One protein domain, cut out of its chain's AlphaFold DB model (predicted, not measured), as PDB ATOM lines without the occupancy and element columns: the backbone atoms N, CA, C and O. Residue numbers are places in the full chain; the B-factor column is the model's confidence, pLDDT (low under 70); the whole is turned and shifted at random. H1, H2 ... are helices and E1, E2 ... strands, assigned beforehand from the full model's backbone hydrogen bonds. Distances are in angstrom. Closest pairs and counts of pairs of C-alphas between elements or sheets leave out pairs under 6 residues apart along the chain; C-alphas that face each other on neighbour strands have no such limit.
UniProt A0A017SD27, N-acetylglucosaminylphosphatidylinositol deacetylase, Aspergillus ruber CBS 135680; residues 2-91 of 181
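AT A GLANCE: This is residues 2 to 91 of the 181 residues of the protein "N-acetylglucosaminylphosphatidylinositol deacetylase" of Aspergillus ruber CBS 135680 (UniProt A0A017SD27). The long helix H4 makes the core of an elongated body, with a ribbon of two parallel strands, E1 and E2, packed along one side of it and H1 packed slantwise on another side. H2 and the short H3 lie at opposite ends of the long axis, and the unnamed residues 29 to 42 fold back from H2 to the strands. The printed part has 90 residues with four named helices and two named strands, in the order H1, H2, E1, H3, H4, E2, and its class is mostly helix. It is compact, with a radius of gyration of the C-alphas of 13.7 A, and the C-alphas span 41 by 24 by 19 A.

IN THESE COORDINATES: H1, residues 7 to 18, begins at C-alpha 7 (32.444, -3.753, 69.394) and is 16.1 A from first to last C-alpha. H2, residues 20 to 28, is 12.1 A long. E1, residues 43 to 47, covers 13.5 A. H3, residues 51 to 54, covers 5.1 A. H4, residues 56 to 73, begins at C-alpha 56 (25.627, -13.308, 71.715) and is the longest helix, 26.2 A. E2, residues 84 to 88, covers 13.4 A and ends at C-alpha 88 (23.525, -6.795, 85.122).

HOW THE PARTS SIT: H1 touches H4 at a steep tilt of 60 degrees, the same way, and the closest C-alphas are those of Glu 7 and Gly 64, 4.0 A apart. With residues 12 to 16 alone, H1 touches H2; their closest C-alphas are those of Tyr 16 and Ala 23, 5.0 A apart, and they run opposite ways at a steep tilt of 60 degrees. H2 and H4 are close but not clearly touching, with the C-alphas of Leu 22 and Leu 72 at 6.6 A. E1 and E2 are parallel neighbours at 28 degrees; N 44 and O 84 are within hydrogen-bond range at 2.9 A, as are N 86 and O 44 at 2.9 A. The closest C-alphas of E1 and H4 are those of Phe 47 and Tyr 62, 5.7 A apart. H3 touches residues 57 to 62 of H4, closest at the C-alphas of Gly 51 and His 58, 4.3 A apart. E1, H3, H4 and E2 form a strand-helix-strand unit, two parallel neighbour strands with helices between them in the chain, and its crossover is right-handed. H1 is apart from E1 and E2. In H1, H2 and H4 every O i to N i+4 pair is within hydrogen-bond range; H3 is too short for such a pair.

THE WHOLE: The two C-alphas farthest apart are those of Lys 30 and Thr 91, at 43.6 A. The printed part has no cut. The link from H2 to E1, 14 residues, is long. The mean pLDDT of the printed part is 87.4, and residues 27 to 34, of which 27 and 28 belong to H2, are under 70.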
ATOM      1  N   THR A   2      19.893 -14.381  66.621       75.06
ATOM      2  CA  THR A   2      21.178 -14.147  67.293       75.06
ATOM      3  C   THR A   2      22.079 -13.398  66.322       75.06
ATOM      4  O   THR A   2      22.295 -13.874  65.212       75.06
ATOM      5  N   ALA A   3      22.573 -12.236  66.728       81.81
ATOM      6  CA  ALA A   3      23.502 -11.409  65.977       81.81
ATOM      7  C   ALA A   3      24.703 -11.107  66.876       81.81
ATOM      8  O   ALA A   3      24.542 -10.705  68.029       81.81
ATOM      9  N   ASN A   4      25.904 -11.335  66.357       88.75
ATOM     10  CA  ASN A   4      27.128 -10.925  67.025       88.75
ATOM     11  C   ASN A   4      27.564  -9.598  66.407       88.75
ATOM     12  O   ASN A   4      28.034  -9.577  65.272       88.75
ATOM     13  N   TRP A   5      27.323  -8.504  67.121       91.19
ATOM     14  CA  TRP A   5      27.695  -7.166  66.668       91.19
ATOM     15  C   TRP A   5      29.161  -6.909  66.978       91.19
ATOM     16  O   TRP A   5      29.656  -7.353  68.020       91.19
ATOM     17  N   THR A   6      29.848  -6.187  66.095       94.25
ATOM     18  CA  THR A   6      31.219  -5.768  66.381       94.25
ATOM     19  C   THR A   6      31.219  -4.730  67.502       94.25
ATOM     20  O   THR A   6      30.261  -3.970  67.673       94.25
ATOM     21  N   GLU A   7      32.295  -4.702  68.285       93.00
ATOM     22  CA  GLU A   7      32.444  -3.753  69.394       93.00
ATOM     23  C   GLU A   7      32.389  -2.308  68.882       93.00
ATOM     24  O   GLU A   7      31.695  -1.472  69.462       93.00
ATOM     25  N   SER A   8      33.020  -2.056  67.730       92.75
ATOM     26  CA  SER A   8      33.038  -0.754  67.066       92.75
ATOM     27  C   SER A   8      31.659  -0.293  66.611       92.75
ATOM     28  O   SER A   8      31.360   0.888  66.740       92.75
ATOM     29  N   ASP A   9      30.797  -1.179  66.105       94.00
ATOM     30  CA  ASP A   9      29.464  -0.768  65.639       94.00
ATOM     31  C   ASP A   9      28.620  -0.254  66.804       94.00
ATOM     32  O   ASP A   9      28.030   0.825  66.734       94.00
ATOM     33  N   VAL A  10      28.613  -0.997  67.913       94.81
ATOM     34  CA  VAL A  10      27.902  -0.602  69.134       94.81
ATOM     35  C   VAL A  10      28.514   0.673  69.720       94.81
ATOM     36  O   VAL A  10      27.784   1.601  70.066       94.81
ATOM     37  N   SER A  11      29.844   0.745  69.788       94.88
ATOM     38  CA  SER A  11      30.589   1.903  70.287       94.88
ATOM     39  C   SER A  11      30.303   3.171  69.481       94.88
ATOM     40  O   SER A  11      30.013   4.218  70.057       94.88
ATOM     41  N   ASN A  12      30.266   3.072  68.149       93.50
ATOM     42  CA  ASN A  12      29.944   4.182  67.252       93.50
ATOM     43  C   ASN A  12      28.509   4.683  67.446       93.50
ATOM     44  O   ASN A  12      28.283   5.893  67.448       93.50
ATOM     45  N   VAL A  13      27.546   3.778  67.645       94.50
ATOM     46  CA  VAL A  13      26.154   4.154  67.944       94.50
ATOM     47  C   VAL A  13      26.063   4.885  69.286       94.50
ATOM     48  O   VAL A  13      25.414   5.927  69.369       94.50
ATOM     49  N   LEU A  14      26.745   4.387  70.324       94.88
ATOM     50  CA  LEU A  14      26.796   5.043  71.636       94.88
ATOM     51  C   LEU A  14      27.482   6.411  71.560       94.88
ATOM     52  O   LEU A  14      26.980   7.382  72.123       94.88
ATOM     53  N   ALA A  15      28.587   6.516  70.822       93.25
ATOM     54  CA  ALA A  15      29.290   7.771  70.596       93.25
ATOM     55  C   ALA A  15      28.409   8.790  69.872       93.25
ATOM     56  O   ALA A  15      28.316   9.937  70.301       93.25
ATOM     57  N   TYR A  16      27.719   8.364  68.814       92.69
ATOM     58  CA  TYR A  16      26.796   9.213  68.070       92.69
ATOM     59  C   TYR A  16      25.658   9.746  68.948       92.69
ATOM     60  O   TYR A  16      25.346  10.933  68.887       92.69
ATOM     61  N   ALA A  17      25.068   8.894  69.788       93.56
ATOM     62  CA  ALA A  17      23.936   9.269  70.629       93.56
ATOM     63  C   ALA A  17      24.334  10.103  71.859       93.56
ATOM     64  O   ALA A  17      23.600  11.011  72.249       93.56
ATOM     65  N   PHE A  18      25.474   9.790  72.483       94.44
ATOM     66  CA  PHE A  18      25.788  10.256  73.838       94.44
ATOM     67  C   PHE A  18      27.106  11.018  73.973       94.44
ATOM     68  O   PHE A  18      27.401  11.527  75.055       94.44
ATOM     69  N   ALA A  19      27.909  11.114  72.914       91.88
ATOM     70  CA  ALA A  19      29.175  11.844  72.904       91.88
ATOM     71  C   ALA A  19      29.349  12.603  71.569       91.88
ATOM     72  O   ALA A  19      30.194  12.234  70.747       91.88
ATOM     73  N   PRO A  20      28.579  13.685  71.333       84.50
ATOM     74  CA  PRO A  20      28.552  14.392  70.045       84.50
ATOM     75  C   PRO A  20      29.926  14.926  69.606       84.50
ATOM     76  O   PRO A  20      30.233  14.943  68.413       84.50
ATOM     77  N   GLU A  21      30.787  15.297  70.560       84.56
ATOM     78  CA  GLU A  21      32.183  15.684  70.310       84.56
ATOM     79  C   GLU A  21      33.020  14.511  69.773       84.56
ATOM     80  O   GLU A  21      33.765  14.669  68.806       84.56
ATOM     81  N   LEU A  22      32.864  13.316  70.357       84.81
ATOM     82  CA  LEU A  22      33.550  12.098  69.918       84.81
ATOM     83  C   LEU A  22      33.074  11.687  68.520       84.81
ATOM     84  O   LEU A  22      33.893  11.423  67.641       84.81
ATOM     85  N   ALA A  23      31.761  11.715  68.282       82.62
ATOM     86  CA  ALA A  23      31.176  11.418  66.976       82.62
ATOM     87  C   ALA A  23      31.650  12.399  65.889       82.62
ATOM     88  O   ALA A  23      32.032  11.993  64.788       82.62
ATOM     89  N   SER A  24      31.702  13.695  66.212       78.56
ATOM     90  CA  SER A  24      32.190  14.739  65.306       78.56
ATOM     91  C   SER A  24      33.688  14.615  65.017       78.56
ATOM     92  O   SER A  24      34.119  14.880  63.892       78.56
ATOM     93  N   ALA A  25      34.489  14.195  65.999       74.38
ATOM     94  CA  ALA A  25      35.923  13.969  65.831       74.38
ATOM     95  C   ALA A  25      36.220  12.787  64.894       74.38
ATOM     96  O   ALA A  25      37.110  12.900  64.045       74.38
ATOM     97  N   THR A  26      35.441  11.702  64.981       70.12
ATOM     98  CA  THR A  26      35.525  10.559  64.055       70.12
ATOM     99  C   THR A  26      35.245  10.985  62.611       70.12
ATOM    100  O   THR A  26      35.956  10.568  61.698       70.12
ATOM    101  N   LEU A  27      34.272  11.878  62.397       68.00
ATOM    102  CA  LEU A  27      33.915  12.394  61.068       68.00
ATOM    103  C   LEU A  27      34.933  13.401  60.509       68.00
ATOM    104  O   LEU A  27      35.223  13.389  59.316       68.00
ATOM    105  N   LYS A  28      35.493  14.279  61.352       65.69
ATOM    106  CA  LYS A  28      36.386  15.369  60.914       65.69
ATOM    107  C   LYS A  28      37.870  14.984  60.834       65.69
ATOM    108  O   LYS A  28      38.686  15.827  60.482       65.69
ATOM    109  N   LYS A  29      38.241  13.737  61.153       56.97
ATOM    110  CA  LYS A  29      39.602  13.154  61.049       56.97
ATOM    111  C   LYS A  29      40.751  13.955  61.694       56.97
ATOM    112  O   LYS A  29      41.915  13.626  61.470       56.97
ATOM    113  N   LYS A  30      40.453  14.985  62.496       59.69
ATOM    114  CA  LYS A  30      41.378  15.708  63.382       59.69
ATOM    115  C   LYS A  30      40.600  16.728  64.225       59.69
ATOM    116  O   LYS A  30      40.205  17.777  63.730       59.69
ATOM    117  N   SER A  31      40.406  16.446  65.509       52.34
ATOM    118  CA  SER A  31      40.138  17.483  66.512       52.34
ATOM    119  C   SER A  31      40.666  16.999  67.855       52.34
ATOM    120  O   SER A  31      40.058  16.162  68.514       52.34
ATOM    121  N   THR A  32      41.846  17.480  68.242       57.34
ATOM    122  CA  THR A  32      42.400  17.275  69.584       57.34
ATOM    123  C   THR A  32      41.788  18.316  70.516       57.34
ATOM    124  O   THR A  32      42.441  19.300  70.870       57.34
ATOM    125  N   ASN A  33      40.510  18.147  70.859       63.59
ATOM    126  CA  ASN A  33      39.886  18.973  71.882       63.59
ATOM    127  C   ASN A  33      40.467  18.546  73.244       63.59
ATOM    128  O   ASN A  33      40.188  17.448  73.721       63.59
ATOM    129  N   LYS A  34      41.338  19.381  73.831       67.38
ATOM    130  CA  LYS A  34      42.021  19.116  75.119       67.38
ATOM    131  C   LYS A  34      41.110  19.310  76.344       67.38
ATOM    132  O   LYS A  34      41.580  19.220  77.477       67.38
ATOM    133  N   GLY A  35      39.836  19.633  76.118       75.88
ATOM    134  CA  GLY A  35      38.836  19.775  77.167       75.88
ATOM    135  C   GLY A  35      38.484  18.447  77.852       75.88
ATOM    136  O   GLY A  35      38.894  17.375  77.391       75.88
ATOM    137  N   PRO A  36      37.720  18.506  78.953       82.44
ATOM    138  CA  PRO A  36      37.250  17.314  79.648       82.44
ATOM    139  C   PRO A  36      36.400  16.426  78.719       82.44
ATOM    140  O   PRO A  36      35.765  16.933  77.789       82.44
ATOM    141  N   PRO A  37      36.367  15.099  78.939       85.19
ATOM    142  CA  PRO A  37      35.420  14.222  78.255       85.19
ATOM    143  C   PRO A  37      33.984  14.668  78.566       85.19
ATOM    144  O   PRO A  37      33.619  14.815  79.730       85.19
ATOM    145  N   VAL A  38      33.173  14.877  77.527       88.12
ATOM    146  CA  VAL A  38      31.768  15.285  77.661       88.12
ATOM    147  C   VAL A  38      30.871  14.162  77.159       88.12
ATOM    148  O   VAL A  38      31.078  13.640  76.063       88.12
ATOM    149  N   SER A  39      29.863  13.814  77.955       91.69
ATOM    150  CA  SER A  39      28.771  12.928  77.565       91.69
ATOM    151  C   SER A  39      27.437  13.525  78.008       91.69
ATOM    152  O   SER A  39      27.400  14.337  78.928       91.69
ATOM    153  N   THR A  40      26.347  13.149  77.342       94.75
ATOM    154  CA  THR A  40      24.984  13.562  77.718       94.75
ATOM    155  C   THR A  40      24.350  12.658  78.777       94.75
ATOM    156  O   THR A  40      23.217  12.911  79.179       94.75
ATOM    157  N   ILE A  41      25.051  11.606  79.212       94.94
ATOM    158  CA  ILE A  41      24.588  10.657  80.227       94.94
ATOM    159  C   ILE A  41      25.623  10.506  81.341       94.94
ATOM    160  O   ILE A  41      26.823  10.571  81.089       94.94
ATOM    161  N   ASP A  42      25.148  10.212  82.549       92.75
ATOM    162  CA  ASP A  42      26.008   9.920  83.704       92.75
ATOM    163  C   ASP A  42      26.187   8.411  83.931       92.75
ATOM    164  O   ASP A  42      27.189   7.953  84.483       92.75
ATOM    165  N   VAL A  43      25.197   7.607  83.522       93.56
ATOM    166  CA  VAL A  43      25.131   6.168  83.807       93.56
ATOM    167  C   VAL A  43      24.749   5.388  82.555       93.56
ATOM    168  O   VAL A  43      23.745   5.681  81.910       93.56
ATOM    169  N   LEU A  44      25.520   4.341  82.254       95.56
ATOM    170  CA  LEU A  44      25.223   3.370  81.203       95.56
ATOM    171  C   LEU A  44      24.945   2.001  81.832       95.56
ATOM    172  O   LEU A  44      25.794   1.453  82.536       95.56
ATOM    173  N   LEU A  45      23.762   1.440  81.569       95.56
ATOM    174  CA  LEU A  45      23.363   0.107  82.029       95.56
ATOM    175  C   LEU A  45      23.442  -0.895  80.871       95.56
ATOM    176  O   LEU A  45      22.889  -0.646  79.802       95.56
ATOM    177  N   THR A  46      24.096  -2.037  81.074       95.62
ATOM    178  CA  THR A  46      24.193  -3.104  80.062       95.62
ATOM    179  C   THR A  46      24.287  -4.496  80.700       95.62
ATOM    180  O   THR A  46      24.123  -4.656  81.910       95.62
ATOM    181  N   PHE A  47      24.510  -5.533  79.900       95.31
ATOM    182  CA  PHE A  47      24.735  -6.900  80.369       95.31
ATOM    183  C   PHE A  47      26.200  -7.116  80.747       95.31
ATOM    184  O   PHE A  47      27.084  -6.425  80.252       95.31
ATOM    185  N   ASP A  48      26.485  -8.078  81.620       93.94
ATOM    186  CA  ASP A  48      27.869  -8.464  81.891       93.94
ATOM    187  C   ASP A  48      28.524  -9.203  80.707       93.94
ATOM    188  O   ASP A  48      27.894  -9.527  79.698       93.94
ATOM    189  N   LYS A  49      29.811  -9.540  80.851       94.00
ATOM    190  CA  LYS A  49      30.593 -10.292  79.850       94.00
ATOM    191  C   LYS A  49      29.985 -11.638  79.431       94.00
ATOM    192  O   LYS A  49      30.360 -12.188  78.394       94.00
ATOM    193  N   HIS A  50      29.085 -12.192  80.245       91.81
ATOM    194  CA  HIS A  50      28.387 -13.447  79.978       91.81
ATOM    195  C   HIS A  50      27.029 -13.228  79.306       91.81
ATOM    196  O   HIS A  50      26.420 -14.194  78.859       91.81
ATOM    197  N   GLY A  51      26.542 -11.991  79.200       87.38
ATOM    198  CA  GLY A  51      25.394 -11.632  78.382       87.38
ATOM    199  C   GLY A  51      24.090 -12.326  78.770       87.38
ATOM    200  O   GLY A  51      23.273 -12.565  77.893       87.38
ATOM    201  N   ILE A  52      23.902 -12.703  80.040       85.50
ATOM    202  CA  ILE A  52      22.717 -13.391  80.585       85.50
ATOM    203  C   ILE A  52      22.288 -14.604  79.750       85.50
ATOM    204  O   ILE A  52      21.646 -14.495  78.709       85.50
ATOM    205  N   SER A  53      22.571 -15.805  80.258       83.38
ATOM    206  CA  SER A  53      22.401 -17.055  79.496       83.38
ATOM    207  C   SER A  53      23.273 -17.141  78.241       83.38
ATOM    208  O   SER A  53      22.923 -17.863  77.313       83.38
ATOM    209  N   ASN A  54      24.426 -16.462  78.233       87.69
ATOM    210  CA  ASN A  54      25.409 -16.545  77.153       87.69
ATOM    211  C   ASN A  54      24.870 -16.073  75.793       87.69
ATOM    212  O   ASN A  54      25.291 -16.573  74.750       87.69
ATOM    213  N   HIS A  55      23.932 -15.120  75.792       89.75
ATOM    214  CA  HIS A  55      23.332 -14.645  74.551       89.75
ATOM    215  C   HIS A  55      24.324 -13.757  73.773       89.75
ATOM    216  O   HIS A  55      24.782 -12.752  74.326       89.75
ATOM    217  N   PRO A  56      24.627 -14.050  72.490       92.75
ATOM    218  CA  PRO A  56      25.627 -13.308  71.715       92.75
ATOM    219  C   PRO A  56      25.385 -11.796  71.692       92.75
ATOM    220  O   PRO A  56      26.278 -11.039  72.050       92.75
ATOM    221  N   ASN A  57      24.152 -11.363  71.402       93.69
ATOM    222  CA  ASN A  57      23.822  -9.936  71.330       93.69
ATOM    223  C   ASN A  57      24.133  -9.201  72.643       93.69
ATOM    224  O   ASN A  57      24.635  -8.086  72.619       93.69
ATOM    225  N   HIS A  58      23.844  -9.818  73.791       94.19
ATOM    226  CA  HIS A  58      24.080  -9.204  75.096       94.19
ATOM    227  C   HIS A  58      25.578  -9.089  75.400       94.19
ATOM    228  O   HIS A  58      26.015  -8.098  75.976       94.19
ATOM    229  N   ARG A  59      26.376 -10.075  74.969       94.88
ATOM    230  CA  ARG A  59      27.838 -10.012  75.069       94.88
ATOM    231  C   ARG A  59      28.404  -8.901  74.189       94.88
ATOM    232  O   ARG A  59      29.256  -8.155  74.657       94.88
ATOM    233  N   SER A  60      27.901  -8.739  72.964       95.50
ATOM    234  CA  SER A  60      28.314  -7.636  72.085       95.50
ATOM    235  C   SER A  60      28.047  -6.267  72.724       95.50
ATOM    236  O   SER A  60      28.887  -5.379  72.629       95.50
ATOM    237  N   LEU A  61      26.926  -6.105  73.440       95.50
ATOM    238  CA  LEU A  61      26.616  -4.864  74.160       95.50
ATOM    239  C   LEU A  61      27.600  -4.567  75.300       95.50
ATOM    240  O   LEU A  61      27.930  -3.404  75.518       95.50
ATOM    241  N   TYR A  62      28.081  -5.589  76.015       95.75
ATOM    242  CA  TYR A  62      29.101  -5.413  77.053       95.75
ATOM    243  C   TYR A  62      30.404  -4.860  76.466       95.75
ATOM    244  O   TYR A  62      30.925  -3.850  76.937       95.75
ATOM    245  N   TYR A  63      30.921  -5.505  75.418       96.06
ATOM    246  CA  TYR A  63      32.196  -5.105  74.827       96.06
ATOM    247  C   TYR A  63      32.103  -3.775  74.074       96.06
ATOM    248  O   TYR A  63      32.988  -2.937  74.220       96.06
ATOM    249  N   GLY A  64      31.001  -3.526  73.365       96.00
ATOM    250  CA  GLY A  64      30.753  -2.238  72.720       96.00
ATOM    251  C   GLY A  64      30.652  -1.071  73.704       96.00
ATOM    252  O   GLY A  64      31.162   0.011  73.432       96.00
ATOM    253  N   ALA A  65      30.057  -1.289  74.883       96.25
ATOM    254  CA  ALA A  65      30.032  -0.284  75.944       96.25
ATOM    255  C   ALA A  65      31.437   0.011  76.498       96.25
ATOM    256  O   ALA A  65      31.764   1.169  76.747       96.25
ATOM    257  N   LEU A  66      32.285  -1.010  76.666       95.31
ATOM    258  CA  LEU A  66      33.677  -0.805  77.082       95.31
ATOM    259  C   LEU A  66      34.482  -0.035  76.032       95.31
ATOM    260  O   LEU A  66      35.232   0.872  76.387       95.31
ATOM    261  N   ASP A  67      34.328  -0.383  74.756       95.06
ATOM    262  CA  ASP A  67      35.007   0.312  73.664       95.06
ATOM    263  C   ASP A  67      34.576   1.785  73.557       95.06
ATOM    264  O   ASP A  67      35.422   2.669  73.402       95.06
ATOM    265  N   PHE A  68      33.287   2.072  73.769       94.94
ATOM    266  CA  PHE A  68      32.768   3.439  73.847       94.94
ATOM    267  C   PHE A  68      33.457   4.255  74.947       94.94
ATOM    268  O   PHE A  68      33.931   5.363  74.692       94.94
ATOM    269  N   LEU A  69      33.575   3.709  76.162       93.81
ATOM    270  CA  LEU A  69      34.201   4.414  77.289       93.81
ATOM    271  C   LEU A  69      35.700   4.626  77.080       93.81
ATOM    272  O   LEU A  69      36.218   5.709  77.357       93.81
ATOM    273  N   ARG A  70      36.397   3.626  76.531       92.44
ATOM    274  CA  ARG A  70      37.813   3.754  76.157       92.44
ATOM    275  C   ARG A  70      38.009   4.838  75.107       92.44
ATOM    276  O   ARG A  70      38.921   5.649  75.232       92.44
ATOM    277  N   SER A  71      37.136   4.884  74.105       91.12
ATOM    278  CA  SER A  71      37.159   5.905  73.057       91.12
ATOM    279  C   SER A  71      36.858   7.300  73.606       91.12
ATOM    280  O   SER A  71      37.520   8.265  73.229       91.12
ATOM    281  N   LEU A  72      35.926   7.416  74.554       90.81
ATOM    282  CA  LEU A  72      35.586   8.673  75.224       90.81
ATOM    283  C   LEU A  72      36.772   9.253  76.015       90.81
ATOM    284  O   LEU A  72      37.028  10.464  75.971       90.81
ATOM    285  N   MET A  73      37.511   8.373  76.694       90.19
ATOM    286  CA  MET A  73      38.677   8.702  77.520       90.19
ATOM    287  C   MET A  73      39.996   8.777  76.749       90.19
ATOM    288  O   MET A  73      41.011   9.213  77.301       90.19
ATOM    289  N   LYS A  74      39.999   8.390  75.471       88.50
ATOM    290  CA  LYS A  74      41.185   8.429  74.620       88.50
ATOM    291  C   LYS A  74      41.766   9.844  74.574       88.50
ATOM    292  O   LYS A  74      41.036  10.824  74.411       88.50
ATOM    293  N   ASP A  75      43.085   9.928  74.740       83.62
ATOM    294  CA  ASP A  75      43.876  11.166  74.727       83.62
ATOM    295  C   ASP A  75      43.516  12.188  75.827       83.62
ATOM    296  O   ASP A  75      43.894  13.357  75.739       83.62
ATOM    297  N   LYS A  76      42.827  11.753  76.894       85.31
ATOM    298  CA  LYS A  76      42.461  12.588  78.053       85.31
ATOM    299  C   LYS A  76      42.958  12.012  79.393       85.31
ATOM    300  O   LYS A  76      42.157  11.842  80.317       85.31
ATOM    301  N   PRO A  77      44.263  11.697  79.538       79.38
ATOM    302  CA  PRO A  77      44.798  11.197  80.801       79.38
ATOM    303  C   PRO A  77      44.678  12.278  81.887       79.38
ATOM    304  O   PRO A  77      45.089  13.417  81.683       79.38
ATOM    305  N   GLY A  78      44.108  11.927  83.040       81.44
ATOM    306  CA  GLY A  78      43.960  12.832  84.190       81.44
ATOM    307  C   GLY A  78      42.539  13.336  84.450       81.44
ATOM    308  O   GLY A  78      42.292  13.895  85.516       81.44
ATOM    309  N   TYR A  79      41.593  13.092  83.540       85.38
ATOM    310  CA  TYR A  79      40.171  13.306  83.810       85.38
ATOM    311  C   TYR A  79      39.510  12.023  84.319       85.38
ATOM    312  O   TYR A  79      39.901  10.917  83.945       85.38
ATOM    313  N   ALA A  80      38.486  12.167  85.162       86.12
ATOM    314  CA  ALA A  80      37.601  11.059  85.494       86.12
ATOM    315  C   ALA A  80      36.656  10.779  84.315       86.12
ATOM    316  O   ALA A  80      36.246  11.704  83.611       86.12
ATOM    317  N   CYS A  81      36.301   9.508  84.113       87.75
ATOM    318  CA  CYS A  81      35.274   9.156  83.139       87.75
ATOM    319  C   CYS A  81      33.929   9.753  83.579       87.75
ATOM    320  O   CYS A  81      33.513   9.494  84.711       87.75
ATOM    321  N   PRO A  82      33.240  10.526  82.719       90.44
ATOM    322  CA  PRO A  82      31.971  11.151  83.079       90.44
ATOM    323  C   PRO A  82      30.832  10.125  83.137       90.44
ATOM    324  O   PRO A  82      29.820  10.371  83.778       90.44
ATOM    325  N   VAL A  83      31.005   8.960  82.499       92.88
ATOM    326  CA  VAL A  83      29.993   7.903  82.435       92.88
ATOM    327  C   VAL A  83      30.393   6.734  83.331       92.88
ATOM    328  O   VAL A  83      31.463   6.143  83.165       92.88
ATOM    329  N   SER A  84      29.505   6.351  84.245       92.88
ATOM    330  CA  SER A  84      29.631   5.143  85.061       92.88
ATOM    331  C   SER A  84      28.933   3.954  84.404       92.88
ATOM    332  O   SER A  84      27.725   3.978  84.166       92.88
ATOM    333  N   LEU A  85      29.684   2.882  84.149       94.81
ATOM    334  CA  LEU A  85      29.155   1.649  83.569       94.81
ATOM    335  C   LEU A  85      28.665   0.699  84.654       94.81
ATOM    336  O   LEU A  85      29.429   0.318  85.538       94.81
ATOM    337  N   TYR A  86      27.427   0.240  84.534       95.12
ATOM    338  CA  TYR A  86      26.880  -0.830  85.354       95.12
ATOM    339  C   TYR A  86      26.426  -1.997  84.492       95.12
ATOM    340  O   TYR A  86      25.752  -1.831  83.477       95.12
ATOM    341  N   THR A  87      26.757  -3.203  84.936       95.19
ATOM    342  CA  THR A  87      26.373  -4.435  84.252       95.19
ATOM    343  C   THR A  87      25.459  -5.281  85.111       95.19
ATOM    344  O   THR A  87      25.778  -5.529  86.277       95.19
ATOM    345  N   LEU A  88      24.382  -5.784  84.518       93.38
ATOM    346  CA  LEU A  88      23.525  -6.795  85.122       93.38
ATOM    347  C   LEU A  88      24.264  -8.136  85.173       93.38
ATOM    348  O   LEU A  88      24.644  -8.678  84.130       93.38
ATOM    349  N   SER A  89      24.493  -8.650  86.384       86.94
ATOM    350  CA  SER A  89      25.271  -9.876  86.571       86.94
ATOM    351  C   SER A  89      24.513 -11.101  86.064       86.94
ATOM    352  O   SER A  89      23.341 -11.311  86.377       86.94
ATOM    353  N   THR A  90      25.213 -11.982  85.358       84.69
ATOM    354  CA  THR A  90      24.683 -13.282  84.964       84.69
ATOM    355  C   THR A  90      24.621 -14.217  86.169       84.69
ATOM    356  O   THR A  90      25.625 -14.540  86.803       84.69
ATOM    357  N   THR A  91      23.420 -14.703  86.472       76.81
ATOM    358  CA  THR A  91      23.164 -15.657  87.558       76.81
ATOM    359  C   THR A  91      23.214 -17.107  87.071       76.81
ATOM    360  O   THR A  91      22.919 -17.400  85.911       76.81
TER     361      THR A  91